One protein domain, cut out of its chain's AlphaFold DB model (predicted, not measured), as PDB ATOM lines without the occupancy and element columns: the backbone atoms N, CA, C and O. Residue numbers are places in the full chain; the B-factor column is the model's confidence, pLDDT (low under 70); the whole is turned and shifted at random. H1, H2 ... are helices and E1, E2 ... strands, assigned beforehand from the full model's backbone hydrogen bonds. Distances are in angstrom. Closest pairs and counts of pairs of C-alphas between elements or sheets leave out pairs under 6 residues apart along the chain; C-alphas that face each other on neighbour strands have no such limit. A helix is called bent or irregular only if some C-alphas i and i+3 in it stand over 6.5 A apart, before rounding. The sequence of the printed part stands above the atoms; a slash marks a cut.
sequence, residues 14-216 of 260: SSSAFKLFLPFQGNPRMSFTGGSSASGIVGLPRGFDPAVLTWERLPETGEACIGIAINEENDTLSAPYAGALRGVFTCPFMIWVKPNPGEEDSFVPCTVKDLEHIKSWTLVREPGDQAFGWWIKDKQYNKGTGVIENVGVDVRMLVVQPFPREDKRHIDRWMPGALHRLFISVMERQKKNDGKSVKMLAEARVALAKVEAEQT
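AT A GLANCE: This is residues 14 to 216 of the 260 residues of an uncharacterized protein of Emericella nidulans (strain FGSC A4 / ATCC 38163 / CBS 112.46 / NRRL 194 / M139) (UniProt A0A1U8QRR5). Picture one antiparallel sheet curled like part of a barrel, its long strands E2 and E4 strongly bent, with H1 over one face and the short H3 on the opposite face. The helical hairpin H4 and H5 stands off this sheet, with H1 between the two. The printed part has 203 residues, with five named helices and four named strands in the order H1 H2 E1 E2 H3 E3 E4 H4 H5; the sheet runs E1 E2 E4 E3, and the class is mixed, helices and strands. The whole is compact, with a radius of gyration of the C-alphas of 17.1 A, and spans 43 by 42 by 36 A.

HOW THE PARTS SIT: Begin at H1, residues 16 to 25: it is on the sheet of E1, residues 64 to 70, E2, residues 77 to 98, E4, residues 140 to 162, and E3, residues 130 to 137. Its height is 8.3 A, and it lies over E3, slantwise to the strands at 55 degrees on the local plane; its closest C-alphas to E4 are Gln 25 and Val 155, 6.1 A apart. Next, H2, residues 50 to 53, only grazes the sheet. In the hairpin E1 and E2, find N 65 and O 83, 2.9 A apart. Between E2 and E4 look at N 91 and O 155, 2.8 A. H3, residues 112 to 118, is on the sheet's opposite face from H1, height 7.0 A. E2, H3 and E3 make a split strand-helix-strand unit, two strands running the same way with E4 between them, its crossover left-handed. In the hairpin E3 and E4, N 133 and O 144 are 2.9 A apart. H4, residues 178 to 189, touches H5, residues 195 to 216, at a shallow tilt of 26 degrees, opposite ways; their closest C-alphas are His 180 and Leu 208, 6.1 A. H5, with residues 204 to 207 alone, only just touches H1, with 3 pairs of C-alphas within 8 A, closest Ser 16 and Ala 207, 7.2 A. Every O i to N i+4 pair is within hydrogen-bond range in H4 and H5, but 2 of 3 in H3 and 2 of 6 in H1, which has 4 of 7 O i to N i+3 pairs; H2 is too short for an i+4 pair.

IN THESE COORDINATES: Find C-alpha 16 at (111.240, 115.065, 142.543), where H1 begins its 15.6 A. E2 bends by 165 degrees at residue 88 and E4 by 175 degrees at residue 148. H5, 32.0 A long, ends at C-alpha 216, (118.522, 121.512, 128.475).

THE WHOLE: The C-alphas farthest apart, Glu 73 and Asn 193, are 49.4 A apart. The printed part has no cut; its long links are H1 to H2, E2 to H3, H3 to E3 and E4 to H4. Confidence is under 70 at residues 14 to 43, 123 to 124 and 190 to 198.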
ATOM      1  N   SER A  14     115.553 120.346 142.895       32.47
ATOM      2  CA  SER A  14     114.285 119.633 142.633       32.47
ATOM      3  C   SER A  14     113.936 118.460 143.575       32.47
ATOM      4  O   SER A  14     114.583 117.410 143.559       32.47
ATOM      5  N   SER A  15     112.831 118.595 144.325       36.50
ATOM      6  CA  SER A  15     112.301 117.593 145.275       36.50
ATOM      7  C   SER A  15     111.779 116.294 144.630       36.50
ATOM      8  O   SER A  15     111.394 115.353 145.326       36.50
ATOM      9  N   SER A  16     111.800 116.197 143.298       33.31
ATOM     10  CA  SER A  16     111.240 115.065 142.543       33.31
ATOM     11  C   SER A  16     112.063 113.778 142.696       33.31
ATOM     12  O   SER A  16     111.492 112.694 142.790       33.31
ATOM     13  N   ALA A  17     113.395 113.888 142.795       34.12
ATOM     14  CA  ALA A  17     114.294 112.740 142.971       34.12
ATOM     15  C   ALA A  17     114.076 112.022 144.314       34.12
ATOM     16  O   ALA A  17     114.304 110.821 144.442       34.12
ATOM     17  N   PHE A  18     113.620 112.770 145.319       41.16
ATOM     18  CA  PHE A  18     113.487 112.288 146.685       41.16
ATOM     19  C   PHE A  18     112.240 111.416 146.885       41.16
ATOM     20  O   PHE A  18     112.283 110.428 147.616       41.16
ATOM     21  N   LYS A  19     111.154 111.701 146.150       41.41
ATOM     22  CA  LYS A  19     109.943 110.863 146.150       41.41
ATOM     23  C   LYS A  19     110.201 109.444 145.647       41.41
ATOM     24  O   LYS A  19     109.528 108.521 146.090       41.41
ATOM     25  N   LEU A  20     111.187 109.264 144.767       42.59
ATOM     26  CA  LEU A  20     111.635 107.940 144.340       42.59
ATOM     27  C   LEU A  20     112.494 107.248 145.405       42.59
ATOM     28  O   LEU A  20     112.474 106.030 145.449       42.59
ATOM     29  N   PHE A  21     113.194 107.985 146.275       44.38
ATOM     30  CA  PHE A  21     114.109 107.447 147.295       44.38
ATOM     31  C   PHE A  21     113.388 106.974 148.572       44.38
ATOM     32  O   PHE A  21     113.738 105.945 149.149       44.38
ATOM     33  N   LEU A  22     112.343 107.699 148.984       47.72
ATOM     34  CA  LEU A  22     111.511 107.397 150.158       47.72
ATOM     35  C   LEU A  22     110.939 105.964 150.207       47.72
ATOM     36  O   LEU A  22     111.059 105.326 151.258       47.72
ATOM     37  N   PRO A  23     110.352 105.405 149.128       37.25
ATOM     38  CA  PRO A  23     109.832 104.039 149.164       37.25
ATOM     39  C   PRO A  23     110.929 102.971 149.309       37.25
ATOM     40  O   PRO A  23     110.625 101.877 149.780       37.25
ATOM     41  N   PHE A  24     112.189 103.269 148.960       43.84
ATOM     42  CA  PHE A  24     113.310 102.337 149.150       43.84
ATOM     43  C   PHE A  24     113.857 102.350 150.582       43.84
ATOM     44  O   PHE A  24     114.296 101.312 151.063       43.84
ATOM     45  N   GLN A  25     113.777 103.478 151.297       41.28
ATOM     46  CA  GLN A  25     114.176 103.547 152.712       41.28
ATOM     47  C   GLN A  25     113.159 102.885 153.659       41.28
ATOM     48  O   GLN A  25     113.530 102.443 154.745       41.28
ATOM     49  N   GLY A  26     111.880 102.836 153.268       33.12
ATOM     50  CA  GLY A  26     110.778 102.386 154.126       33.12
ATOM     51  C   GLY A  26     110.331 100.930 153.962       33.12
ATOM     52  O   GLY A  26     109.431 100.514 154.687       33.12
ATOM     53  N   ASN A  27     110.895 100.158 153.025       37.06
ATOM     54  CA  ASN A  27     110.421  98.799 152.747       37.06
ATOM     55  C   ASN A  27     111.551  97.749 152.788       37.06
ATOM     56  O   ASN A  27     112.120  97.420 151.744       37.06
ATOM     57  N   PRO A  28     111.842  97.149 153.960       33.41
ATOM     58  CA  PRO A  28     112.872  96.115 154.108       33.41
ATOM     59  C   PRO A  28     112.557  94.817 153.339       33.41
ATOM     60  O   PRO A  28     113.418  93.948 153.219       33.41
ATOM     61  N   ARG A  29     111.336  94.663 152.795       33.19
ATOM     62  CA  ARG A  29     110.923  93.484 152.011       33.19
ATOM     63  C   ARG A  29     111.294  93.537 150.531       33.19
ATOM     64  O   ARG A  29     111.111  92.531 149.847       33.19
ATOM     65  N   MET A  30     111.856  94.635 150.024       35.25
ATOM     66  CA  MET A  30     112.601  94.579 148.762       35.25
ATOM     67  C   MET A  30     114.013  94.051 149.036       35.25
ATOM     68  O   MET A  30     115.002  94.756 148.897       35.25
ATOM     69  N   SER A  31     114.114  92.789 149.457       33.22
ATOM     70  CA  SER A  31     115.386  92.073 149.456       33.22
ATOM     71  C   SER A  31     115.766  91.804 148.001       33.22
ATOM     72  O   SER A  31     115.212  90.909 147.357       33.22
ATOM     73  N   PHE A  32     116.679  92.605 147.462       38.41
ATOM     74  CA  PHE A  32     117.268  92.381 146.149       38.41
ATOM     75  C   PHE A  32     118.229  91.188 146.230       38.41
ATOM     76  O   PHE A  32     119.420  91.332 146.469       38.41
ATOM     77  N   THR A  33     117.720  89.975 146.035       31.30
ATOM     78  CA  THR A  33     118.532  88.743 146.034       31.30
ATOM     79  C   THR A  33     119.125  88.419 144.656       31.30
ATOM     80  O   THR A  33     119.397  87.263 144.341       31.30
ATOM     81  N   GLY A  34     119.327  89.435 143.814       33.75
ATOM     82  CA  GLY A  34     119.907  89.291 142.481       33.75
ATOM     83  C   GLY A  34     121.340  89.800 142.450       33.75
ATOM     84  O   GLY A  34     121.564  90.961 142.131       33.75
ATOM     85  N   GLY A  35     122.311  88.943 142.765       37.25
ATOM     86  CA  GLY A  35     123.720  89.281 142.588       37.25
ATOM     87  C   GLY A  35     124.061  89.452 141.106       37.25
ATOM     88  O   GLY A  35     124.006  88.491 140.343       37.25
ATOM     89  N   SER A  36     124.436  90.663 140.690       38.84
ATOM     90  CA  SER A  36     125.321  90.855 139.535       38.84
ATOM     91  C   SER A  36     125.797  92.296 139.390       38.84
ATOM     92  O   SER A  36     125.005  93.239 139.370       38.84
ATOM     93  N   SER A  37     127.115  92.425 139.238       41.94
ATOM     94  CA  SER A  37     127.881  93.662 139.117       41.94
ATOM     95  C   SER A  37     127.305  94.615 138.070       41.94
ATOM     96  O   SER A  37     127.293  94.322 136.873       41.94
ATOM     97  N   ALA A  38     126.892  95.800 138.508       45.06
ATOM     98  CA  ALA A  38     126.460  96.889 137.643       45.06
ATOM     99  C   ALA A  38     127.669  97.625 137.028       45.06
ATOM    100  O   ALA A  38     127.905  98.807 137.266       45.06
ATOM    101  N   SER A  39     128.461  96.930 136.213       38.12
ATOM    102  CA  SER A  39     129.462  97.571 135.362       38.12
ATOM    103  C   SER A  39     128.777  98.082 134.091       38.12
ATOM    104  O   SER A  39     128.614  97.330 133.133       38.12
ATOM    105  N   GLY A  40     128.334  99.344 134.074       45.75
ATOM    106  CA  GLY A  40     127.827  99.951 132.832       45.75
ATOM    107  C   GLY A  40     126.899 101.158 132.947       45.75
ATOM    108  O   GLY A  40     126.421 101.642 131.924       45.75
ATOM    109  N   ILE A  41     126.621 101.672 134.146       56.34
ATOM    110  CA  ILE A  41     125.664 102.775 134.294       56.34
ATOM    111  C   ILE A  41     126.383 104.104 134.062       56.34
ATOM    112  O   ILE A  41     127.166 104.577 134.886       56.34
ATOM    113  N   VAL A  42     126.135 104.682 132.886       58.19
ATOM    114  CA  VAL A  42     126.703 105.957 132.442       58.19
ATOM    115  C   VAL A  42     126.347 107.068 133.436       58.19
ATOM    116  O   VAL A  42     125.177 107.273 133.754       58.19
ATOM    117  N   GLY A  43     127.356 107.813 133.894       65.25
ATOM    118  CA  GLY A  43     127.169 109.058 134.649       65.25
ATOM    119  C   GLY A  43     127.357 108.976 136.167       65.25
ATOM    120  O   GLY A  43     127.319 110.027 136.810       65.25
ATOM    121  N   LEU A  44     127.606 107.792 136.744       77.00
ATOM    122  CA  LEU A  44     128.006 107.668 138.153       77.00
ATOM    123  C   LEU A  44     129.512 107.955 138.327       77.00
ATOM    124  O   LEU A  44     130.328 107.378 137.598       77.00
ATOM    125  N   PRO A  45     129.919 108.816 139.280       80.81
ATOM    126  CA  PRO A  45     131.333 109.031 139.572       80.81
ATOM    127  C   PRO A  45     132.025 107.757 140.064       80.81
ATOM    128  O   PRO A  45     131.432 106.932 140.762       80.81
ATOM    129  N   ARG A  46     133.324 107.626 139.763       82.06
ATOM    130  CA  ARG A  46     134.151 106.545 140.323       82.06
ATOM    131  C   ARG A  46     134.117 106.588 141.855       82.06
ATOM    132  O   ARG A  46     134.225 107.661 142.446       82.06
ATOM    133  N   GLY A  47     134.036 105.411 142.471       84.38
ATOM    134  CA  GLY A  47     134.028 105.241 143.925       84.38
ATOM    135  C   GLY A  47     132.652 104.963 144.527       84.38
ATOM    136  O   GLY A  47     132.605 104.566 145.683       84.38
ATOM    137  N   PHE A  48     131.563 105.117 143.767       87.31
ATOM    138  CA  PHE A  48     130.258 104.586 144.161       87.31
ATOM    139  C   PHE A  48     130.088 103.155 143.664       87.31
ATOM    140  O   PHE A  48     130.291 102.882 142.479       87.31
ATOM    141  N   ASP A  49     129.666 102.267 144.560       87.81
ATOM    142  CA  ASP A  49     129.145 100.957 144.188       87.81
ATOM    143  C   ASP A  49     127.650 101.100 143.853       87.81
ATOM    144  O   ASP A  49     126.865 101.525 144.710       87.81
ATOM    145  N   PRO A  50     127.212 100.764 142.629       83.19
ATOM    146  CA  PRO A  50     125.799 100.820 142.292       83.19
ATOM    147  C   PRO A  50     124.932  99.944 143.200       83.19
ATOM    148  O   PRO A  50     123.825 100.368 143.506       83.19
ATOM    149  N   ALA A  51     125.426  98.796 143.680       81.69
ATOM    150  CA  ALA A  51     124.676  97.912 144.577       81.69
ATOM    151  C   ALA A  51     124.369  98.580 145.929       81.69
ATOM    152  O   ALA A  51     123.340  98.316 146.547       81.69
ATOM    153  N   VAL A  52     125.240  99.486 146.380       85.69
ATOM    154  CA  VAL A  52     124.996 100.324 147.562       85.69
ATOM    155  C   VAL A  52     123.932 101.374 147.261       85.69
ATOM    156  O   VAL A  52     123.002 101.566 148.040       85.69
ATOM    157  N   LEU A  53     124.047 102.058 146.121       84.06
ATOM    158  CA  LEU A  53     123.111 103.116 145.728       84.06
ATOM    159  C   LEU A  53     121.695 102.596 145.433       84.06
ATOM    160  O   LEU A  53     120.731 103.355 145.538       84.06
ATOM    161  N   THR A  54     121.568 101.320 145.070       78.56
ATOM    162  CA  THR A  54     120.293 100.642 144.794       78.56
ATOM    163  C   THR A  54     119.776  99.834 145.974       78.56
ATOM    164  O   THR A  54     118.725  99.209 145.849       78.56
ATOM    165  N   TRP A  55     120.476  99.863 147.115       76.81
ATOM    166  CA  TRP A  55     120.158  99.086 148.315       76.81
ATOM    167  C   TRP A  55     120.174  97.558 148.116       76.81
ATOM    168  O   TRP A  55     119.609  96.820 148.921       76.81
ATOM    169  N   GLU A  56     120.866  97.062 147.087       77.56
ATOM    170  CA  GLU A  56     121.151  95.630 146.913       77.56
ATOM    171  C   GLU A  56     122.071  95.097 148.021       77.56
ATOM    172  O   GLU A  56     121.973  93.935 148.421       77.56
ATOM    173  N   ARG A  57     122.920  95.967 148.575       86.50
ATOM    174  CA  ARG A  57     123.672  95.723 149.808       86.50
ATOM    175  C   ARG A  57     123.775  96.993 150.643       86.50
ATOM    176  O   ARG A  57     123.638  98.102 150.131       86.50
ATOM    177  N   LEU A  58     124.077  96.830 151.928       86.06
ATOM    178  CA  LEU A  58     124.475  97.962 152.758       86.06
ATOM    179  C   LEU A  58     125.914  98.395 152.432       86.06
ATOM    180  O   LEU A  58     126.744  97.536 152.111       86.06
ATOM    181  N   PRO A  59     126.221  99.699 152.539       92.19
ATOM    182  CA  PRO A  59     127.598 100.164 152.501       92.19
ATOM    183  C   PRO A  59     128.370  99.719 153.743       92.19
ATOM    184  O   PRO A  59     127.817  99.631 154.842       92.19
ATOM    185  N   GLU A  60     129.665  99.508 153.568       93.81
ATOM    186  CA  GLU A  60     130.629  99.367 154.651       93.81
ATOM    187  C   GLU A  60     131.133 100.742 155.112       93.81
ATOM    188  O   GLU A  60     130.987 101.760 154.430       93.81
ATOM    189  N   THR A  61     131.730 100.793 156.306       94.50
ATOM    190  CA  THR A  61     132.255 102.053 156.856       94.50
ATOM    191  C   THR A  61     133.329 102.625 155.930       94.50
ATOM    192  O   THR A  61     134.278 101.937 155.568       94.50
ATOM    193  N   GLY A  62     133.190 103.900 155.563       93.94
ATOM    194  CA  GLY A  62     134.081 104.588 154.629       93.94
ATOM    195  C   GLY A  62     133.692 104.474 153.151       93.94
ATOM    196  O   GLY A  62     134.196 105.259 152.345       93.94
ATOM    197  N   GLU A  63     132.777 103.574 152.776       94.75
ATOM    198  CA  GLU A  63     132.295 103.490 151.396       94.75
ATOM    199  C   GLU A  63     131.434 104.697 151.014       94.75
ATOM    200  O   GLU A  63     130.755 105.299 151.849       94.75
ATOM    201  N   ALA A  64     131.455 105.053 149.728       93.50
ATOM    202  CA  ALA A  64     130.652 106.149 149.207       93.50
ATOM    203  C   ALA A  64     129.185 105.720 149.049       93.50
ATOM    204  O   ALA A  64     128.877 104.771 148.327       93.50
ATOM    205  N   CYS A  65     128.272 106.451 149.679       92.69
ATOM    206  CA  CYS A  65     126.834 106.208 149.604       92.69
ATOM    207  C   CYS A  65     126.042 107.526 149.650       92.69
ATOM    208  O   CYS A  65     126.618 108.619 149.669       92.69
ATOM    209  N   ILE A  66     124.711 107.421 149.614       90.88
ATOM    210  CA  ILE A  66     123.800 108.550 149.830       90.88
ATOM    211  C   ILE A  66     123.136 108.372 151.190       90.88
ATOM    212  O   ILE A  66     122.546 107.329 151.462       90.88
ATOM    213  N   GLY A  67     123.197 109.404 152.022       91.50
ATOM    214  CA  GLY A  67     122.614 109.372 153.352       91.50
ATOM    215  C   GLY A  67     122.364 110.758 153.924       91.50
ATOM    216  O   GLY A  67     122.131 111.728 153.197       91.50
ATOM    217  N   ILE A  68     122.395 110.811 155.247       93.62
ATOM    218  CA  ILE A  68     122.111 111.972 156.077       93.62
ATOM    219  C   ILE A  68     123.425 112.550 156.571       93.62
ATOM    220  O   ILE A  68     124.276 111.831 157.095       93.62
ATOM    221  N   ALA A  69     123.569 113.854 156.410       94.38
ATOM    222  CA  ALA A  69     124.625 114.644 157.002       94.38
ATOM    223  C   ALA A  69     124.141 115.234 158.329       94.38
ATOM    224  O   ALA A  69     122.999 115.692 158.430       94.38
ATOM    225  N   ILE A  70     125.027 115.253 159.319       94.56
ATOM    226  CA  ILE A  70     124.821 115.975 160.574       94.56
ATOM    227  C   ILE A  70     125.563 117.303 160.448       94.56
ATOM    228  O   ILE A  70     126.748 117.317 160.117       94.56
ATOM    229  N   ASN A  71     124.867 118.410 160.684       93.19
ATOM    230  CA  ASN A  71     125.509 119.705 160.824       93.19
ATOM    231  C   ASN A  71     126.122 119.806 162.226       93.19
ATOM    232  O   ASN A  71     125.397 119.800 163.216       93.19
ATOM    233  N   GLU A  72     127.445 119.909 162.306       90.75
ATOM    234  CA  GLU A  72     128.183 119.956 163.574       90.75
ATOM    235  C   GLU A  72     127.944 121.250 164.375       90.75
ATOM    236  O   GLU A  72     128.171 121.267 165.580       90.75
ATOM    237  N   GLU A  73     127.484 122.335 163.741       92.06
ATOM    238  CA  GLU A  73     127.261 123.615 164.430       92.06
ATOM    239  C   GLU A  73     125.977 123.622 165.269       92.06
ATOM    240  O   GLU A  73     125.892 124.329 166.272       92.06
ATOM    241  N   ASN A  74     124.955 122.872 164.847       91.75
ATOM    242  CA  ASN A  74     123.620 122.925 165.450       91.75
ATOM    243  C   ASN A  74     122.930 121.557 165.579       91.75
ATOM    244  O   ASN A  74     121.728 121.499 165.836       91.75
ATOM    245  N   ASP A  75     123.675 120.469 165.378       93.00
ATOM    246  CA  ASP A  75     123.222 119.076 165.429       93.00
ATOM    247  C   ASP A  75     122.053 118.734 164.490       93.00
ATOM    248  O   ASP A  75     121.399 117.702 164.670       93.00
ATOM    249  N   THR A  76     121.752 119.571 163.490       95.19
ATOM    250  CA  THR A  76     120.607 119.341 162.596       95.19
ATOM    251  C   THR A  76     120.899 118.306 161.516       95.19
ATOM    252  O   THR A  76     122.032 118.130 161.063       95.19
ATOM    253  N   LEU A  77     119.848 117.612 161.082       94.19
ATOM    254  CA  LEU A  77     119.927 116.528 160.105       94.19
ATOM    255  C   LEU A  77     119.532 117.011 158.709       94.19
ATOM    256  O   LEU A  77     118.458 117.584 158.517       94.19
ATOM    257  N   SER A  78     120.369 116.726 157.713       92.00
ATOM    258  CA  SER A  78     120.125 117.120 156.323       92.00
ATOM    259  C   SER A  78     120.345 115.953 155.357       92.00
ATOM    260  O   SER A  78     121.261 115.158 155.529       92.00
ATOM    261  N   ALA A  79     119.515 115.829 154.326       87.75
ATOM    262  CA  ALA A  79     119.601 114.802 153.291       87.75
ATOM    263  C   ALA A  79     118.871 115.233 152.013       87.75
ATOM    264  O   ALA A  79     117.945 116.033 152.077       87.75
ATOM    265  N   PRO A  80     119.201 114.650 150.852       86.88
ATOM    266  CA  PRO A  80     120.244 113.647 150.646       86.88
ATOM    267  C   PRO A  80     121.631 114.278 150.466       86.88
ATOM    268  O   PRO A  80     121.774 115.285 149.772       86.88
ATOM    269  N   TYR A  81     122.655 113.636 151.029       89.56
ATOM    270  CA  TYR A  81     124.063 113.945 150.768       89.56
ATOM    271  C   TYR A  81     124.805 112.719 150.258       89.56
ATOM    272  O   TYR A  81     124.623 111.614 150.764       89.56
ATOM    273  N   ALA A  82     125.671 112.941 149.274       91.62
ATOM    274  CA  ALA A  82     126.675 111.973 148.864       91.62
ATOM    275  C   ALA A  82     127.891 112.091 149.792       91.62
ATOM    276  O   ALA A  82     128.425 113.188 149.981       91.62
ATOM    277  N   GLY A  83     128.335 110.975 150.362       94.50
ATOM    278  CA  GLY A  83     129.401 110.993 151.354       94.50
ATOM    279  C   GLY A  83     129.965 109.620 151.683       94.50
ATOM    280  O   GLY A  83     129.474 108.606 151.194       94.50
ATOM    281  N   ALA A  84     131.006 109.601 152.512       96.00
ATOM    282  CA  ALA A  84     131.559 108.367 153.061       96.00
ATOM    283  C   ALA A  84     130.736 107.921 154.276       96.00
ATOM    284  O   ALA A  84     130.471 108.736 155.165       96.00
ATOM    285  N   LEU A  85     130.346 106.648 154.338       96.38
ATOM    286  CA  LEU A  85     129.579 106.118 155.463       96.38
ATOM    287  C   LEU A  85     130.361 106.270 156.774       96.38
ATOM    288  O   LEU A  85     131.507 105.830 156.883       96.38
ATOM    289  N   ARG A  86     129.715 106.859 157.781       95.81
ATOM    290  CA  ARG A  86     130.224 106.966 159.156       95.81
ATOM    291  C   ARG A  86     129.532 106.000 160.104       95.81
ATOM    292  O   ARG A  86     130.165 105.496 161.022       95.81
ATOM    293  N   GLY A  87     128.247 105.753 159.883       92.44
ATOM    294  CA  GLY A  87     127.464 104.868 160.727       92.44
ATOM    295  C   GLY A  87     126.087 104.601 160.148       92.44
ATOM    296  O   GLY A  87     125.649 105.253 159.200       92.44
ATOM    297  N   VAL A  88     125.404 103.630 160.739       90.81
ATOM    298  CA  VAL A  88     124.034 103.268 160.383       90.81
ATOM    299  C   VAL A  88     123.186 103.384 161.633       90.81
ATOM    300  O   VAL A  88     123.483 102.762 162.652       90.81
ATOM    301  N   PHE A  89     122.135 104.185 161.548       87.38
ATOM    302  CA  PHE A  89     121.140 104.307 162.592       87.38
ATOM    303  C   PHE A  89     119.901 103.506 162.201       87.38
ATOM    304  O   PHE A  89     119.335 103.721 161.130       87.38
ATOM    305  N   THR A  90     119.492 102.568 163.049       84.81
ATOM    306  CA  THR A  90     118.316 101.729 162.797       84.81
ATOM    307  C   THR A  90     117.156 102.208 163.655       84.81
ATOM    308  O   THR A  90     117.255 102.241 164.882       84.81
ATOM    309  N   CYS A  91     116.054 102.545 162.994       81.56
ATOM    310  CA  CYS A  91     114.793 102.931 163.604       81.56
ATOM    311  C   CYS A  91     113.800 101.771 163.449       81.56
ATOM    312  O   CYS A  91     113.624 101.301 162.323       81.56
ATOM    313  N   PRO A  92     113.096 101.340 164.510       80.94
ATOM    314  CA  PRO A  92     112.049 100.325 164.371       80.94
ATOM    315  C   PRO A  92     110.935 100.804 163.434       80.94
ATOM    316  O   PRO A  92     110.381 100.020 162.668       80.94
ATOM    317  N   PHE A  93     110.655 102.107 163.430       82.56
ATOM    318  CA  PHE A  93     109.835 102.727 162.405       82.56
ATOM    319  C   PHE A  93     110.132 104.215 162.239       82.56
ATOM    320  O   PHE A  93     110.758 104.852 163.086       82.56
ATOM    321  N   MET A  94     109.660 104.762 161.123       86.12
ATOM    322  CA  MET A  94     109.706 106.182 160.805       86.12
ATOM    323  C   MET A  94     108.396 106.592 160.148       86.12
ATOM    324  O   MET A  94     107.969 105.978 159.171       86.12
ATOM    325  N   ILE A  95     107.774 107.641 160.676       87.50
ATOM    326  CA  ILE A  95     106.534 108.187 160.131       87.50
ATOM    327  C   ILE A  95     106.900 109.391 159.276       87.50
ATOM    328  O   ILE A  95     107.432 110.374 159.789       87.50
ATOM    329  N   TRP A  96     106.606 109.311 157.986       90.75
ATOM    330  CA  TRP A  96     106.746 110.417 157.051       90.75
ATOM    331  C   TRP A  96     105.412 111.127 156.923       90.75
ATOM    332  O   TRP A  96     104.405 110.505 156.577       90.75
ATOM    333  N   VAL A  97     105.410 112.423 157.202       91.88
ATOM    334  CA  VAL A  97     104.209 113.251 157.156       91.88
ATOM    335  C   VAL A  97     104.363 114.366 156.139       91.88
ATOM    336  O   VAL A  97     105.464 114.841 155.852       91.88
ATOM    337  N   LYS A  98     103.220 114.820 155.639       93.94
ATOM    338  CA  LYS A  98     103.088 116.065 154.903       93.94
ATOM    339  C   LYS A  98     102.388 117.098 155.790       93.94
ATOM    340  O   LYS A  98     101.350 116.766 156.366       93.94
ATOM    341  N   PRO A  99     102.908 118.330 155.896       93.81
ATOM    342  CA  PRO A  99     102.196 119.411 156.573       93.81
ATOM    343  C   PRO A  99     100.836 119.667 155.914       93.81
ATOM    344  O   PRO A  99     100.680 119.483 154.698       93.81
ATOM    345  N   ASN A 100      99.854 120.111 156.702       92.81
ATOM    346  CA  ASN A 100      98.643 120.678 156.116       92.81
ATOM    347  C   ASN A 100      98.998 121.994 155.401       92.81
ATOM    348  O   ASN A 100      99.951 122.666 155.806       92.81
ATOM    349  N   PRO A 101      98.255 122.385 154.352       92.38
ATOM    350  CA  PRO A 101      98.518 123.638 153.650       92.38
ATOM    351  C   PRO A 101      98.486 124.841 154.605       92.38
ATOM    352  O   PRO A 101      97.475 125.067 155.266       92.38
ATOM    353  N   GLY A 102      99.571 125.616 154.651       92.00
ATOM    354  CA  GLY A 102      99.724 126.779 155.531       92.00
ATOM    355  C   GLY A 102     100.360 126.475 156.892       92.00
ATOM    356  O   GLY A 102     100.629 127.403 157.650       92.00
ATOM    357  N   GLU A 103     100.623 125.205 157.211       92.94
ATOM    358  CA  GLU A 103     101.264 124.777 158.462       92.94
ATOM    359  C   GLU A 103     102.734 124.369 158.267       92.94
ATOM    360  O   GLU A 103     103.372 123.877 159.198       92.94
ATOM    361  N   GLU A 104     103.306 124.573 157.077       93.31
ATOM    362  CA  GLU A 104     104.678 124.183 156.736       93.31
ATOM    363  C   GLU A 104     105.723 124.773 157.692       93.31
ATOM    364  O   GLU A 104     106.717 124.120 158.002       93.31
ATOM    365  N   ASP A 105     105.504 125.996 158.173       92.88
ATOM    366  CA  ASP A 105     106.456 126.704 159.034       92.88
ATOM    367  C   ASP A 105     106.327 126.319 160.519       92.88
ATOM    368  O   ASP A 105     107.136 126.737 161.343       92.88
ATOM    369  N   SER A 106     105.339 125.484 160.871       93.38
ATOM    370  CA  SER A 106     105.226 124.896 162.215       93.38
ATOM    371  C   SER A 106     106.210 123.741 162.448       93.38
ATOM    372  O   SER A 106     106.452 123.342 163.589       93.38
ATOM    373  N   PHE A 107     106.781 123.198 161.370       96.00
ATOM    374  CA  PHE A 107     107.760 122.124 161.429       96.00
ATOM    375  C   PHE A 107     109.123 122.669 161.845       96.00
ATOM    376  O   PHE A 107     109.599 123.674 161.323       96.00
ATOM    377  N   VAL A 108     109.779 121.966 162.765       96.19
ATOM    378  CA  VAL A 108     111.088 122.362 163.300       96.19
ATOM    379  C   VAL A 108     112.177 121.394 162.845       96.19
ATOM    380  O   VAL A 108     111.888 120.206 162.698       96.19
ATOM    381  N   PRO A 109     113.433 121.837 162.669       96.25
ATOM    382  CA  PRO A 109     114.520 120.949 162.275       96.25
ATOM    383  C   PRO A 109     114.695 119.745 163.210       96.25
ATOM    384  O   PRO A 109     114.673 119.870 164.438       96.25
ATOM    385  N   CYS A 110     114.905 118.570 162.619       94.75
ATOM    386  CA  CYS A 110     115.326 117.378 163.343       94.75
ATOM    387  C   CYS A 110     116.792 117.507 163.749       94.75
ATOM    388  O   CYS A 110     117.628 117.990 162.980       94.75
ATOM    389  N   THR A 111     117.102 116.994 164.932       94.75
ATOM    390  CA  THR A 111     118.448 116.958 165.505       94.75
ATOM    391  C   THR A 111     118.907 115.526 165.754       94.75
ATOM    392  O   THR A 111     118.103 114.593 165.735       94.75
ATOM    393  N   VAL A 112     120.188 115.331 166.072       91.31
ATOM    394  CA  VAL A 112     120.719 114.017 166.482       91.31
ATOM    395  C   VAL A 112     119.933 113.407 167.654       91.31
ATOM    396  O   VAL A 112     119.700 112.201 167.677       91.31
ATOM    397  N   LYS A 113     119.440 114.224 168.597       91.50
ATOM    398  CA  LYS A 113     118.621 113.745 169.729       91.50
ATOM    399  C   LYS A 113     117.299 113.116 169.282       91.50
ATOM    400  O   LYS A 113     116.787 112.222 169.953       91.50
ATOM    401  N   ASP A 114     116.761 113.556 168.148       90.94
ATOM    402  CA  ASP A 114     115.517 113.017 167.599       90.94
ATOM    403  C   ASP A 114     115.697 111.624 167.006       90.94
ATOM    404  O   ASP A 114     114.754 110.835 167.041       90.94
ATOM    405  N   LEU A 115     116.901 111.296 166.521       84.62
ATOM    406  CA  LEU A 115     117.231 109.927 166.129       84.62
ATOM    407  C   LEU A 115     117.090 109.012 167.338       84.62
ATOM    408  O   LEU A 115     116.337 108.050 167.288       84.62
ATOM    409  N   GLU A 116     117.725 109.341 168.462       82.94
ATOM    410  CA  GLU A 116     117.633 108.514 169.670       82.94
ATOM    411  C   GLU A 116     116.194 108.381 170.184       82.94
ATOM    412  O   GLU A 116     115.768 107.284 170.547       82.94
ATOM    413  N   HIS A 117     115.413 109.464 170.142       84.31
ATOM    414  CA  HIS A 117     114.017 109.438 170.571       84.31
ATOM    415  C   HIS A 117     113.128 108.556 169.679       84.31
ATOM    416  O   HIS A 117     112.176 107.952 170.170       84.31
ATOM    417  N   ILE A 118     113.434 108.414 168.385       80.19
ATOM    418  CA  ILE A 118     112.612 107.594 167.485       80.19
ATOM    419  C   ILE A 118     112.627 106.105 167.863       80.19
ATOM    420  O   ILE A 118     111.675 105.384 167.575       80.19
ATOM    421  N   LYS A 119     113.678 105.637 168.554       78.12
ATOM    422  CA  LYS A 119     113.784 104.246 169.031       78.12
ATOM    423  C   LYS A 119     112.686 103.882 170.027       78.12
ATOM    424  O   LYS A 119     112.366 102.705 170.154       78.12
ATOM    425  N   SER A 120     112.136 104.866 170.740       78.69
ATOM    426  CA  SER A 120     111.084 104.652 171.736       78.69
ATOM    427  C   SER A 120     109.678 104.857 171.188       78.69
ATOM    428  O   SER A 120     108.713 104.740 171.945       78.69
ATOM    429  N   TRP A 121     109.523 105.204 169.910       76.31
ATOM    430  CA  TRP A 121     108.193 105.300 169.331       76.31
ATOM    431  C   TRP A 121     107.595 103.880 169.281       76.31
ATOM    432  O   TRP A 121     108.307 102.911 169.030       76.31
ATOM    433  N   THR A 122     106.290 103.736 169.546       72.31
ATOM    434  CA  THR A 122     105.576 102.436 169.511       72.31
ATOM    435  C   THR A 122     104.285 102.427 168.682       72.31
ATOM    436  O   THR A 122     103.694 101.370 168.475       72.31
ATOM    437  N   LEU A 123     103.821 103.586 168.209       66.19
ATOM    438  CA  LEU A 123     102.513 103.727 167.577       66.19
ATOM    439  C   LEU A 123     102.575 103.540 166.052       66.19
ATOM    440  O   LEU A 123     103.271 104.282 165.363       66.19
ATOM    441  N   VAL A 124     101.781 102.602 165.531       65.25
ATOM    442  CA  VAL A 124     101.539 102.425 164.091       65.25
ATOM    443  C   VAL A 124     100.205 103.090 163.743       65.25
ATOM    444  O   VAL A 124      99.181 102.768 164.340       65.25
ATOM    445  N   ARG A 125     100.233 104.042 162.808       71.88
ATOM    446  CA  ARG A 125      99.069 104.740 162.234       71.88
ATOM    447  C   ARG A 125      99.026 104.485 160.725       71.88
ATOM    448  O   ARG A 125     100.063 104.152 160.146       71.88
ATOM    449  N   GLU A 126      97.863 104.614 160.096       83.31
ATOM    450  CA  GLU A 126      97.708 104.332 158.664       83.31
ATOM    451  C   GLU A 126      97.997 105.582 157.808       83.31
ATOM    452  O   GLU A 126      97.797 106.711 158.264       83.31
ATOM    453  N   PRO A 127      98.485 105.429 156.559       87.31
ATOM    454  CA  PRO A 127      98.573 106.549 155.627       87.31
ATOM    455  C   PRO A 127      97.229 107.279 155.498       87.31
ATOM    456  O   PRO A 127      96.201 106.651 155.261       87.31
ATOM    457  N   GLY A 128      97.249 108.605 155.625       88.25
ATOM    458  CA  GLY A 128      96.051 109.449 155.667       88.25
ATOM    459  C   GLY A 128      95.651 109.930 157.067       88.25
ATOM    460  O   GLY A 128      94.987 110.960 157.169       88.25
ATOM    461  N   ASP A 129      96.105 109.272 158.136       91.56
ATOM    462  CA  ASP A 129      95.894 109.763 159.501       91.56
ATOM    463  C   ASP A 129      96.747 111.007 159.779       91.56
ATOM    464  O   ASP A 129      97.821 111.186 159.203       91.56
ATOM    465  N   GLN A 130      96.329 111.856 160.721       91.81
ATOM    466  CA  GLN A 130      97.246 112.849 161.287       91.81
ATOM    467  C   GLN A 130      98.198 112.192 162.279       91.81
ATOM    468  O   GLN A 130      97.775 111.331 163.045       91.81
ATOM    469  N   ALA A 131      99.462 112.613 162.321       91.25
ATOM    470  CA  ALA A 131     100.455 112.165 163.292       91.25
ATOM    471  C   ALA A 131     101.613 113.149 163.441       91.25
ATOM    472  O   ALA A 131     101.861 113.969 162.563       91.25
ATOM    473  N   PHE A 132     102.358 113.013 164.540       91.25
ATOM    474  CA  PHE A 132     103.689 113.594 164.627       91.25
ATOM    475  C   PHE A 132     104.660 112.734 163.815       91.25
ATOM    476  O   PHE A 132     104.727 111.518 164.007       91.25
ATOM    477  N   GLY A 133     105.409 113.353 162.913       91.44
ATOM    478  CA  GLY A 133     106.335 112.646 162.045       91.44
ATOM    479  C   GLY A 133     107.362 113.566 161.415       91.44
ATOM    480  O   GLY A 133     107.536 114.714 161.818       91.44
ATOM    481  N   TRP A 134     108.080 113.011 160.448       92.19
ATOM    482  CA  TRP A 134     109.216 113.628 159.789       92.19
ATOM    483  C   TRP A 134     108.803 114.115 158.403       92.19
ATOM    484  O   TRP A 134     108.075 113.438 157.679       92.19
ATOM    485  N   TRP A 135     109.301 115.278 158.017       93.44
ATOM    486  CA  TRP A 135     109.081 115.903 156.724       93.44
ATOM    487  C   TRP A 135     110.400 116.472 156.212       93.44
ATOM    488  O   TRP A 135     111.193 117.001 156.988       93.44
ATOM    489  N   ILE A 136     110.661 116.370 154.911       88.94
ATOM    490  CA  ILE A 136     111.878 116.928 154.316       88.94
ATOM    491  C   ILE A 136     111.526 118.155 153.491       88.94
ATOM    492  O   ILE A 136     110.783 118.070 152.512       88.94
ATOM    493  N   LYS A 137     112.124 119.282 153.875       88.12
ATOM    494  CA  LYS A 137     112.018 120.585 153.215       88.12
ATOM    495  C   LYS A 137     113.436 121.070 152.940       88.12
ATOM    496  O   LYS A 137     114.268 121.033 153.837       88.12
ATOM    497  N   ASP A 138     113.736 121.446 151.699       85.31
ATOM    498  CA  ASP A 138     115.023 122.050 151.309       85.31
ATOM    499  C   ASP A 138     116.275 121.278 151.763       85.31
ATOM    500  O   ASP A 138     117.260 121.841 152.228       85.31
ATOM    501  N   LYS A 139     116.239 119.950 151.603       85.19
ATOM    502  CA  LYS A 139     117.273 119.005 152.061       85.19
ATOM    503  C   LYS A 139     117.477 118.937 153.577       85.19
ATOM    504  O   LYS A 139     118.452 118.339 154.022       85.19
ATOM    505  N   GLN A 140     116.586 119.501 154.378       91.50
ATOM    506  CA  GLN A 140     116.614 119.397 155.828       91.50
ATOM    507  C   GLN A 140     115.483 118.495 156.307       91.50
ATOM    508  O   GLN A 140     114.349 118.578 155.826       91.50
ATOM    509  N   TYR A 141     115.792 117.626 157.263       92.88
ATOM    510  CA  TYR A 141     114.768 116.908 158.001       92.88
ATOM    511  C   TYR A 141     114.139 117.834 159.025       92.88
ATOM    512  O   TYR A 141     114.837 118.464 159.814       92.88
ATOM    513  N   ASN A 142     112.818 117.859 159.039       95.00
ATOM    514  CA  ASN A 142     112.012 118.576 160.001       95.00
ATOM    515  C   ASN A 142     111.005 117.618 160.637       95.00
ATOM    516  O   ASN A 142     110.663 116.586 160.058       95.00
ATOM    517  N   LYS A 143     110.511 117.966 161.819       94.56
ATOM    518  CA  LYS A 143     109.508 117.213 162.568       94.56
ATOM    519  C   LYS A 143     108.339 118.113 162.936       94.56
ATOM    520  O   LYS A 143     108.523 119.298 163.214       94.56
ATOM    521  N   GLY A 144     107.148 117.538 162.952       94.44
ATOM    522  CA  GLY A 144     105.913 118.265 163.213       94.44
ATOM    523  C   GLY A 144     104.696 117.367 163.061       94.44
ATOM    524  O   GLY A 144     104.818 116.176 162.759       94.44
ATOM    525  N   THR A 145     103.516 117.938 163.285       94.06
ATOM    526  CA  THR A 145     102.244 117.244 163.068       94.06
ATOM    527  C   THR A 145     101.810 117.420 161.618       94.06
ATOM    528  O   THR A 145     101.775 118.534 161.111       94.06
ATOM    529  N   GLY A 146     101.469 116.327 160.943       93.69
ATOM    530  CA  GLY A 146     100.980 116.356 159.569       93.69
ATOM    531  C   GLY A 146     100.196 115.100 159.212       93.69
ATOM    532  O   GLY A 146      99.971 114.237 160.058       93.69
ATOM    533  N   VAL A 147      99.780 114.996 157.956       93.62
ATOM    534  CA  VAL A 147      99.102 113.811 157.415       93.62
ATOM    535  C   VAL A 147     100.147 112.774 157.024       93.62
ATOM    536  O   VAL A 147     101.092 113.098 156.305       93.62
ATOM    537  N   ILE A 148      99.995 111.531 157.475       90.81
ATOM    538  CA  ILE A 148     100.919 110.441 157.156       90.81
ATOM    539  C   ILE A 148     100.888 110.166 155.654       90.81
ATOM    540  O   ILE A 148      99.866 109.750 155.108       90.81
ATOM    541  N   GLU A 149     102.033 110.337 154.997       89.81
ATOM    542  CA  GLU A 149     102.240 109.895 153.617       89.81
ATOM    543  C   GLU A 149     102.728 108.449 153.571       89.81
ATOM    544  O   GLU A 149     102.334 107.681 152.694       89.81
ATOM    545  N   ASN A 150     103.613 108.080 154.500       87.00
ATOM    546  CA  ASN A 150     104.229 106.764 154.523       87.00
ATOM    547  C   ASN A 150     104.706 106.390 155.930       87.00
ATOM    548  O   ASN A 150     105.155 107.243 156.695       87.00
ATOM    549  N   VAL A 151     104.694 105.095 156.233       84.50
ATOM    550  CA  VAL A 151     105.302 104.537 157.443       84.50
ATOM    551  C   VAL A 151     106.354 103.530 157.013       84.50
ATOM    552  O   VAL A 151     106.047 102.533 156.362       84.50
ATOM    553  N   GLY A 152     107.610 103.809 157.347       82.06
ATOM    554  CA  GLY A 152     108.700 102.857 157.182       82.06
ATOM    555  C   GLY A 152     108.848 102.000 158.431       82.06
ATOM    556  O   GLY A 152     108.755 102.527 159.536       82.06
ATOM    557  N   VAL A 153     109.113 100.707 158.257       81.44
ATOM    558  CA  VAL A 153     109.433  99.760 159.340       81.44
ATOM    559  C   VAL A 153     110.877  99.295 159.163       81.44
ATOM    560  O   VAL A 153     111.319  99.130 158.027       81.44
ATOM    561  N   ASP A 154     111.609  99.116 160.262       81.00
ATOM    562  CA  ASP A 154     113.036  98.753 160.279       81.00
ATOM    563  C   ASP A 154     113.897  99.666 159.385       81.00
ATOM    564  O   ASP A 154     114.768  99.226 158.627       81.00
ATOM    565  N   VAL A 155     113.626 100.970 159.460       83.44
ATOM    566  CA  VAL A 155     114.272 101.984 158.626       83.44
ATOM    567  C   VAL A 155     115.733 102.123 159.025       83.44
ATOM    568  O   VAL A 155     116.066 102.343 160.187       83.44
ATOM    569  N   ARG A 156     116.618 102.046 158.031       85.81
ATOM    570  CA  ARG A 156     118.054 102.269 158.205       85.81
ATOM    571  C   ARG A 156     118.425 103.629 157.642       85.81
ATOM    572  O   ARG A 156     118.356 103.857 156.437       85.81
ATOM    573  N   MET A 157     118.853 104.524 158.516       88.12
ATOM    574  CA  MET A 157     119.392 105.822 158.148       88.12
ATOM    575  C   MET A 157     120.914 105.736 158.071       88.12
ATOM    576  O   MET A 157     121.589 105.458 159.061       88.12
ATOM    577  N   LEU A 158     121.463 105.970 156.882       92.25
ATOM    578  CA  LEU A 158     122.907 106.028 156.673       92.25
ATOM    579  C   LEU A 158     123.402 107.412 157.083       92.25
ATOM    580  O   LEU A 158     122.984 108.402 156.489       92.25
ATOM    581  N   VAL A 159     124.284 107.488 158.074       93.88
ATOM    582  CA  VAL A 159     124.956 108.734 158.452       93.88
ATOM    583  C   VAL A 159     126.248 108.827 157.658       93.88
ATOM    584  O   VAL A 159     127.089 107.925 157.715       93.88
ATOM    585  N   VAL A 160     126.406 109.910 156.904       95.25
ATOM    586  CA  VAL A 160     127.539 110.107 155.998       95.25
ATOM    587  C   VAL A 160     128.339 111.341 156.375       95.25
ATOM    588  O   VAL A 160     127.792 112.342 156.828       95.25
ATOM    589  N   GLN A 161     129.642 111.283 156.119       96.06
ATOM    590  CA  GLN A 161     130.469 112.473 155.980       96.06
ATOM    591  C   GLN A 161     130.300 112.998 154.555       96.06
ATOM    592  O   GLN A 161     130.761 112.318 153.632       96.06
ATOM    593  N   PRO A 162     129.691 114.176 154.344       94.88
ATOM    594  CA  PRO A 162     129.553 114.731 153.006       94.88
ATOM    595  C   PRO A 162     130.915 114.882 152.337       94.88
ATOM    596  O   PRO A 162     131.882 115.319 152.966       94.88
ATOM    597  N   PHE A 163     130.990 114.532 151.055       94.00
ATOM    598  CA  PHE A 163     132.161 114.897 150.273       94.00
ATOM    599  C   PHE A 163     132.236 116.425 150.142       94.00
ATOM    600  O   PHE A 163     131.191 117.064 150.019       94.00
ATOM    601  N   PRO A 164     133.436 117.029 150.155       92.19
ATOM    602  CA  PRO A 164     133.578 118.455 149.888       92.19
ATOM    603  C   PRO A 164     133.195 118.768 148.433       92.19
ATOM    604  O   PRO A 164     133.198 117.888 147.568       92.19
ATOM    605  N   ARG A 165     132.866 120.029 148.137       87.75
ATOM    606  CA  ARG A 165     132.339 120.462 146.826       87.75
ATOM    607  C   ARG A 165     133.322 120.252 145.666       87.75
ATOM    608  O   ARG A 165     132.931 120.149 144.496       87.75
ATOM    609  N   GLU A 166     134.606 120.219 145.991       89.12
ATOM    610  CA  GLU A 166     135.730 120.002 145.086       89.12
ATOM    611  C   GLU A 166     135.909 118.518 144.744       89.12
ATOM    612  O   GLU A 166     136.506 118.190 143.716       89.12
ATOM    613  N   ASP A 167     135.375 117.610 145.568       90.00
ATOM    614  CA  ASP A 167     135.429 116.179 145.300       90.00
ATOM    615  C   ASP A 167     134.552 115.839 144.088       90.00
ATOM    616  O   ASP A 167     133.391 116.242 143.974       90.00
ATOM    617  N   LYS A 168     135.095 115.031 143.175       87.38
ATOM    618  CA  LYS A 168     134.384 114.568 141.975       87.38
ATOM    619  C   LYS A 168     133.155 113.715 142.308       87.38
ATOM    620  O   LYS A 168     132.287 113.551 141.455       87.38
ATOM    621  N   ARG A 169     133.090 113.161 143.520       87.50
ATOM    622  CA  ARG A 169     131.978 112.355 144.039       87.50
ATOM    623  C   ARG A 169     130.843 113.197 144.621       87.50
ATOM    624  O   ARG A 169     129.780 112.638 144.885       87.50
ATOM    625  N   HIS A 170     131.032 114.507 144.804       88.06
ATOM    626  CA  HIS A 170     129.983 115.404 145.285       88.06
ATOM    627  C   HIS A 170     128.743 115.339 144.380       88.06
ATOM    628  O   HIS A 170     128.874 115.341 143.155       88.06
ATOM    629  N   ILE A 171     127.539 115.315 144.963       82.50
ATOM    630  CA  ILE A 171     126.283 115.064 144.230       82.50
ATOM    631  C   ILE A 171     126.026 116.072 143.098       82.50
ATOM    632  O   ILE A 171     125.598 115.690 142.016       82.50
ATOM    633  N   ASP A 172     126.395 117.340 143.293       80.44
ATOM    634  CA  ASP A 172     126.274 118.389 142.265       80.44
ATOM    635  C   ASP A 172     127.178 118.173 141.036       80.44
ATOM    636  O   ASP A 172     127.030 118.856 140.023       80.44
ATOM    637  N   ARG A 173     128.156 117.263 141.121       82.06
ATOM    638  CA  ARG A 173     129.039 116.892 140.005       82.06
ATOM    639  C   ARG A 173     128.504 115.706 139.210       82.06
ATOM    640  O   ARG A 173     129.089 115.358 138.186       82.06
ATOM    641  N   TRP A 174     127.435 115.067 139.680       81.31
ATOM    642  CA  TRP A 174     126.843 113.933 138.989       81.31
ATOM    643  C   TRP A 174     126.166 114.414 137.711       81.31
ATOM    644  O   TRP A 174     125.635 115.524 137.643       81.31
ATOM    645  N   MET A 175     126.155 113.557 136.692       80.88
ATOM    646  CA  MET A 175     125.342 113.822 135.511       80.88
ATOM    647  C   MET A 175     123.875 113.951 135.949       80.88
ATOM    648  O   MET A 175     123.401 113.099 136.713       80.88
ATOM    649  N   PRO A 176     123.130 114.979 135.512       76.62
ATOM    650  CA  PRO A 176     121.740 115.098 135.920       76.62
ATOM    651  C   PRO A 176     120.939 113.864 135.505       76.62
ATOM    652  O   PRO A 176     121.160 113.262 134.455       76.62
ATOM    653  N   GLY A 177     120.066 113.415 136.404       75.62
ATOM    654  CA  GLY A 177     119.328 112.170 136.220       75.62
ATOM    655  C   GLY A 177     120.146 110.882 136.408       75.62
ATOM    656  O   GLY A 177     119.550 109.815 136.299       75.62
ATOM    657  N   ALA A 178     121.445 110.920 136.749       81.19
ATOM    658  CA  ALA A 178     122.265 109.709 136.946       81.19
ATOM    659  C   ALA A 178     121.620 108.704 137.915       81.19
ATOM    660  O   ALA A 178     121.523 107.515 137.613       81.19
ATOM    661  N   LEU A 179     121.097 109.190 139.045       78.25
ATOM    662  CA  LEU A 179     120.410 108.347 140.022       78.25
ATOM    663  C   LEU A 179     119.084 107.773 139.477       78.25
ATOM    664  O   LEU A 179     118.768 106.614 139.721       78.25
ATOM    665  N   HIS A 180     118.333 108.541 138.679       76.88
ATOM    666  CA  HIS A 180     117.106 108.049 138.036       76.88
ATOM    667  C   HIS A 180     117.415 106.962 137.004       76.88
ATOM    668  O   HIS A 180     116.744 105.936 136.978       76.88
ATOM    669  N   ARG A 181     118.455 107.157 136.184       80.31
ATOM    670  CA  ARG A 181     118.927 106.161 135.210       80.31
ATOM    671  C   ARG A 181     119.352 104.867 135.903       80.31
ATOM    672  O   ARG A 181     118.986 103.790 135.440       80.31
ATOM    673  N   LEU A 182     120.054 104.977 137.033       80.12
ATOM    674  CA  LEU A 182     120.398 103.840 137.884       80.12
ATOM    675  C   LEU A 182     119.139 103.077 138.321       80.12
ATOM    676  O   LEU A 182     119.014 101.893 138.015       80.12
ATOM    677  N   PHE A 183     118.172 103.747 138.950       75.88
ATOM    678  CA  PHE A 183     116.937 103.092 139.394       75.88
ATOM    679  C   PHE A 183     116.117 102.499 138.243       75.88
ATOM    680  O   PHE A 183     115.615 101.384 138.368       75.88
ATOM    681  N   ILE A 184     116.013 103.193 137.107       78.06
ATOM    682  CA  ILE A 184     115.346 102.679 135.903       78.06
ATOM    683  C   ILE A 184     116.009 101.382 135.442       78.06
ATOM    684  O   ILE A 184     115.314 100.388 135.267       78.06
ATOM    685  N   SER A 185     117.340 101.354 135.325       77.31
ATOM    686  CA  SER A 185     118.063 100.151 134.891       77.31
ATOM    687  C   SER A 185     117.871  98.968 135.843       77.31
ATOM    688  O   SER A 185     117.797  97.815 135.421       77.31
ATOM    689  N   VAL A 186     117.756  99.233 137.143       73.88
ATOM    690  CA  VAL A 186     117.466  98.217 138.157       73.88
ATOM    691  C   VAL A 186     116.043  97.689 137.991       73.88
ATOM    692  O   VAL A 186     115.858  96.480 137.879       73.88
ATOM    693  N   MET A 187     115.050  98.576 137.887       74.31
ATOM    694  CA  MET A 187     113.649  98.196 137.672       74.31
ATOM    695  C   MET A 187     113.449  97.428 136.357       74.31
ATOM    696  O   MET A 187     112.675  96.474 136.304       74.31
ATOM    697  N   GLU A 188     114.168  97.798 135.297       76.31
ATOM    698  CA  GLU A 188     114.149  97.100 134.009       76.31
ATOM    699  C   GLU A 188     114.751  95.696 134.092       76.31
ATOM    700  O   GLU A 188     114.182  94.764 133.524       76.31
ATOM    701  N   ARG A 189     115.854  95.514 134.832       70.06
ATOM    702  CA  ARG A 189     116.426  94.181 135.106       70.06
ATOM    703  C   ARG A 189     115.462  93.304 135.902       70.06
ATOM    704  O   ARG A 189     115.434  92.091 135.725       70.06
ATOM    705  N   GLN A 190     114.668  93.917 136.771       66.19
ATOM    706  CA  GLN A 190     113.759  93.224 137.676       66.19
ATOM    707  C   GLN A 190     112.381  92.932 137.113       66.19
ATOM    708  O   GLN A 190     111.559  92.418 137.866       66.19
ATOM    709  N   LYS A 191     112.119  93.259 135.842       61.81
ATOM    710  CA  LYS A 191     110.804  93.203 135.192       61.81
ATOM    711  C   LYS A 191     110.086  91.866 135.438       61.81
ATOM    712  O   LYS A 191     110.127  90.946 134.627       61.81
ATOM    713  N   LYS A 192     109.393  91.772 136.570       55.06
ATOM    714  CA  LYS A 192     108.347  90.799 136.840       55.06
ATOM    715  C   LYS A 192     107.094  91.370 136.201       55.06
ATOM    716  O   LYS A 192     106.851  92.573 136.267       55.06
ATOM    717  N   ASN A 193     106.316  90.509 135.558       52.44
ATOM    718  CA  ASN A 193     105.035  90.850 134.938       52.44
ATOM    719  C   ASN A 193     103.961  91.180 135.999       52.44
ATOM    720  O   ASN A 193     102.873  90.616 135.969       52.44
ATOM    721  N   ASP A 194     104.257  92.061 136.958       60.97
ATOM    722  CA  ASP A 194     103.256  92.671 137.823       60.97
ATOM    723  C   ASP A 194     102.991  94.115 137.365       60.97
ATOM    724  O   ASP A 194     103.895  94.885 137.030       60.97
ATOM    725  N   GLY A 195     101.711  94.484 137.275       59.09
ATOM    726  CA  GLY A 195     101.299  95.794 136.753       59.09
ATOM    727  C   GLY A 195     101.786  96.978 137.600       59.09
ATOM    728  O   GLY A 195     101.827  98.109 137.117       59.09
ATOM    729  N   LYS A 196     102.200  96.727 138.850       65.06
ATOM    730  CA  LYS A 196     102.693  97.747 139.783       65.06
ATOM    731  C   LYS A 196     104.103  98.213 139.410       65.06
ATOM    732  O   LYS A 196     104.336  99.419 139.336       65.06
ATOM    733  N   SER A 197     105.006  97.284 139.095       63.66
ATOM    734  CA  SER A 197     106.379  97.593 138.672       63.66
ATOM    735  C   SER A 197     106.409  98.328 137.330       63.66
ATOM    736  O   SER A 197     107.195  99.257 137.141       63.66
ATOM    737  N   VAL A 198     105.496  97.985 136.413       68.44
ATOM    738  CA  VAL A 198     105.349  98.677 135.117       68.44
ATOM    739  C   VAL A 198     104.939 100.141 135.305       68.44
ATOM    740  O   VAL A 198     105.497 101.020 134.647       68.44
ATOM    741  N   LYS A 199     104.003 100.418 136.223       72.38
ATOM    742  CA  LYS A 199     103.566 101.786 136.528       72.38
ATOM    743  C   LYS A 199     104.696 102.626 137.136       72.38
ATOM    744  O   LYS A 199     104.948 103.727 136.654       72.38
ATOM    745  N   MET A 200     105.419 102.093 138.124       70.31
ATOM    746  CA  MET A 200     106.554 102.793 138.751       70.31
ATOM    747  C   MET A 200     107.678 103.089 137.750       70.31
ATOM    748  O   MET A 200     108.249 104.178 137.755       70.31
ATOM    749  N   LEU A 201     107.960 102.151 136.840       73.94
ATOM    750  CA  LEU A 201     108.940 102.353 135.775       73.94
ATOM    751  C   LEU A 201     108.522 103.482 134.816       73.94
ATOM    752  O   LEU A 201     109.361 104.288 134.409       73.94
ATOM    753  N   ALA A 202     107.238 103.560 134.461       77.75
ATOM    754  CA  ALA A 202     106.717 104.638 133.625       77.75
ATOM    755  C   ALA A 202     106.839 106.005 134.322       77.75
ATOM    756  O   ALA A 202     107.338 106.954 133.720       77.75
ATOM    757  N   GLU A 203     106.462 106.092 135.601       75.38
ATOM    758  CA  GLU A 203     106.595 107.313 136.409       75.38
ATOM    759  C   GLU A 203     108.060 107.768 136.522       75.38
ATOM    760  O   GLU A 203     108.364 108.947 136.322       75.38
ATOM    761  N   ALA A 204     108.990 106.835 136.750       73.12
ATOM    762  CA  ALA A 204     110.417 107.142 136.823       73.12
ATOM    763  C   ALA A 204     110.984 107.667 135.494       73.12
ATOM    764  O   ALA A 204     111.801 108.590 135.495       73.12
ATOM    765  N   ARG A 205     110.534 107.130 134.352       78.25
ATOM    766  CA  ARG A 205     110.934 107.615 133.019       78.25
ATOM    767  C   ARG A 205     110.416 109.024 132.738       78.25
ATOM    768  O   ARG A 205     111.162 109.844 132.212       78.25
ATOM    769  N   VAL A 206     109.175 109.324 133.124       81.25
ATOM    770  CA  VAL A 206     108.616 110.682 133.015       81.25
ATOM    771  C   VAL A 206     109.410 111.664 133.881       81.25
ATOM    772  O   VAL A 206     109.752 112.753 133.419       81.25
ATOM    773  N   ALA A 207     109.764 111.273 135.110       74.88
ATOM    774  CA  ALA A 207     110.598 112.089 135.988       74.88
ATOM    775  C   ALA A 207     111.994 112.349 135.390       74.88
ATOM    776  O   ALA A 207     112.460 113.488 135.418       74.88
ATOM    777  N   LEU A 208     112.633 111.331 134.798       78.62
ATOM    778  CA  LEU A 208     113.920 111.489 134.112       78.62
ATOM    779  C   LEU A 208     113.820 112.480 132.942       78.62
ATOM    780  O   LEU A 208     114.618 113.411 132.875       78.62
ATOM    781  N   ALA A 209     112.814 112.330 132.076       79.62
ATOM    782  CA  ALA A 209     112.614 113.223 130.934       79.62
ATOM    783  C   ALA A 209     112.415 114.687 131.368       79.62
ATOM    784  O   ALA A 209     112.941 115.603 130.738       79.62
ATOM    785  N   LYS A 210     111.704 114.918 132.480       80.19
ATOM    786  CA  LYS A 210     111.539 116.260 133.055       80.19
ATOM    787  C   LYS A 210     112.875 116.861 133.503       80.19
ATOM    788  O   LYS A 210     113.153 118.013 133.184       80.19
ATOM    789  N   VAL A 211     113.706 116.086 134.205       75.88
ATOM    790  CA  VAL A 211     115.036 116.538 134.657       75.88
ATOM    791  C   VAL A 211     115.935 116.883 133.465       75.88
ATOM    792  O   VAL A 211     116.630 117.895 133.486       75.88
ATOM    793  N   GLU A 212     115.903 116.072 132.409       79.62
ATOM    794  CA  GLU A 212     116.677 116.310 131.185       79.62
ATOM    795  C   GLU A 212     116.210 117.561 130.430       79.62
ATOM    796  O   GLU A 212     117.035 118.344 129.952       79.62
ATOM    797  N   ALA A 213     114.897 117.799 130.369       80.50
ATOM    798  CA  ALA A 213     114.335 119.009 129.777       80.50
ATOM    799  C   ALA A 213     114.719 120.273 130.569       80.50
ATOM    800  O   ALA A 213     115.150 121.265 129.979       80.50
ATOM    801  N   GLU A 214     114.627 120.232 131.903       79.50
ATOM    802  CA  GLU A 214     115.063 121.328 132.782       79.50
ATOM    803  C   GLU A 214     116.556 121.634 132.600       79.50
ATOM    804  O   GLU A 214     116.948 122.797 132.495       79.50
ATOM    805  N   GLN A 215     117.395 120.599 132.496       78.56
ATOM    806  CA  GLN A 215     118.821 120.775 132.240       78.56
ATOM    807  C   GLN A 215     119.084 121.417 130.874       78.56
ATOM    808  O   GLN A 215     119.925 122.310 130.774       78.56
ATOM    809  N   THR A 216     118.374 120.977 129.836       79.12
ATOM    810  CA  THR A 216     118.522 121.512 128.475       79.12
ATOM    811  C   THR A 216     118.203 123.006 128.455       79.12
ATOM    812  O   THR A 216     119.029 123.801 128.009       79.12
TER     813      THR A 216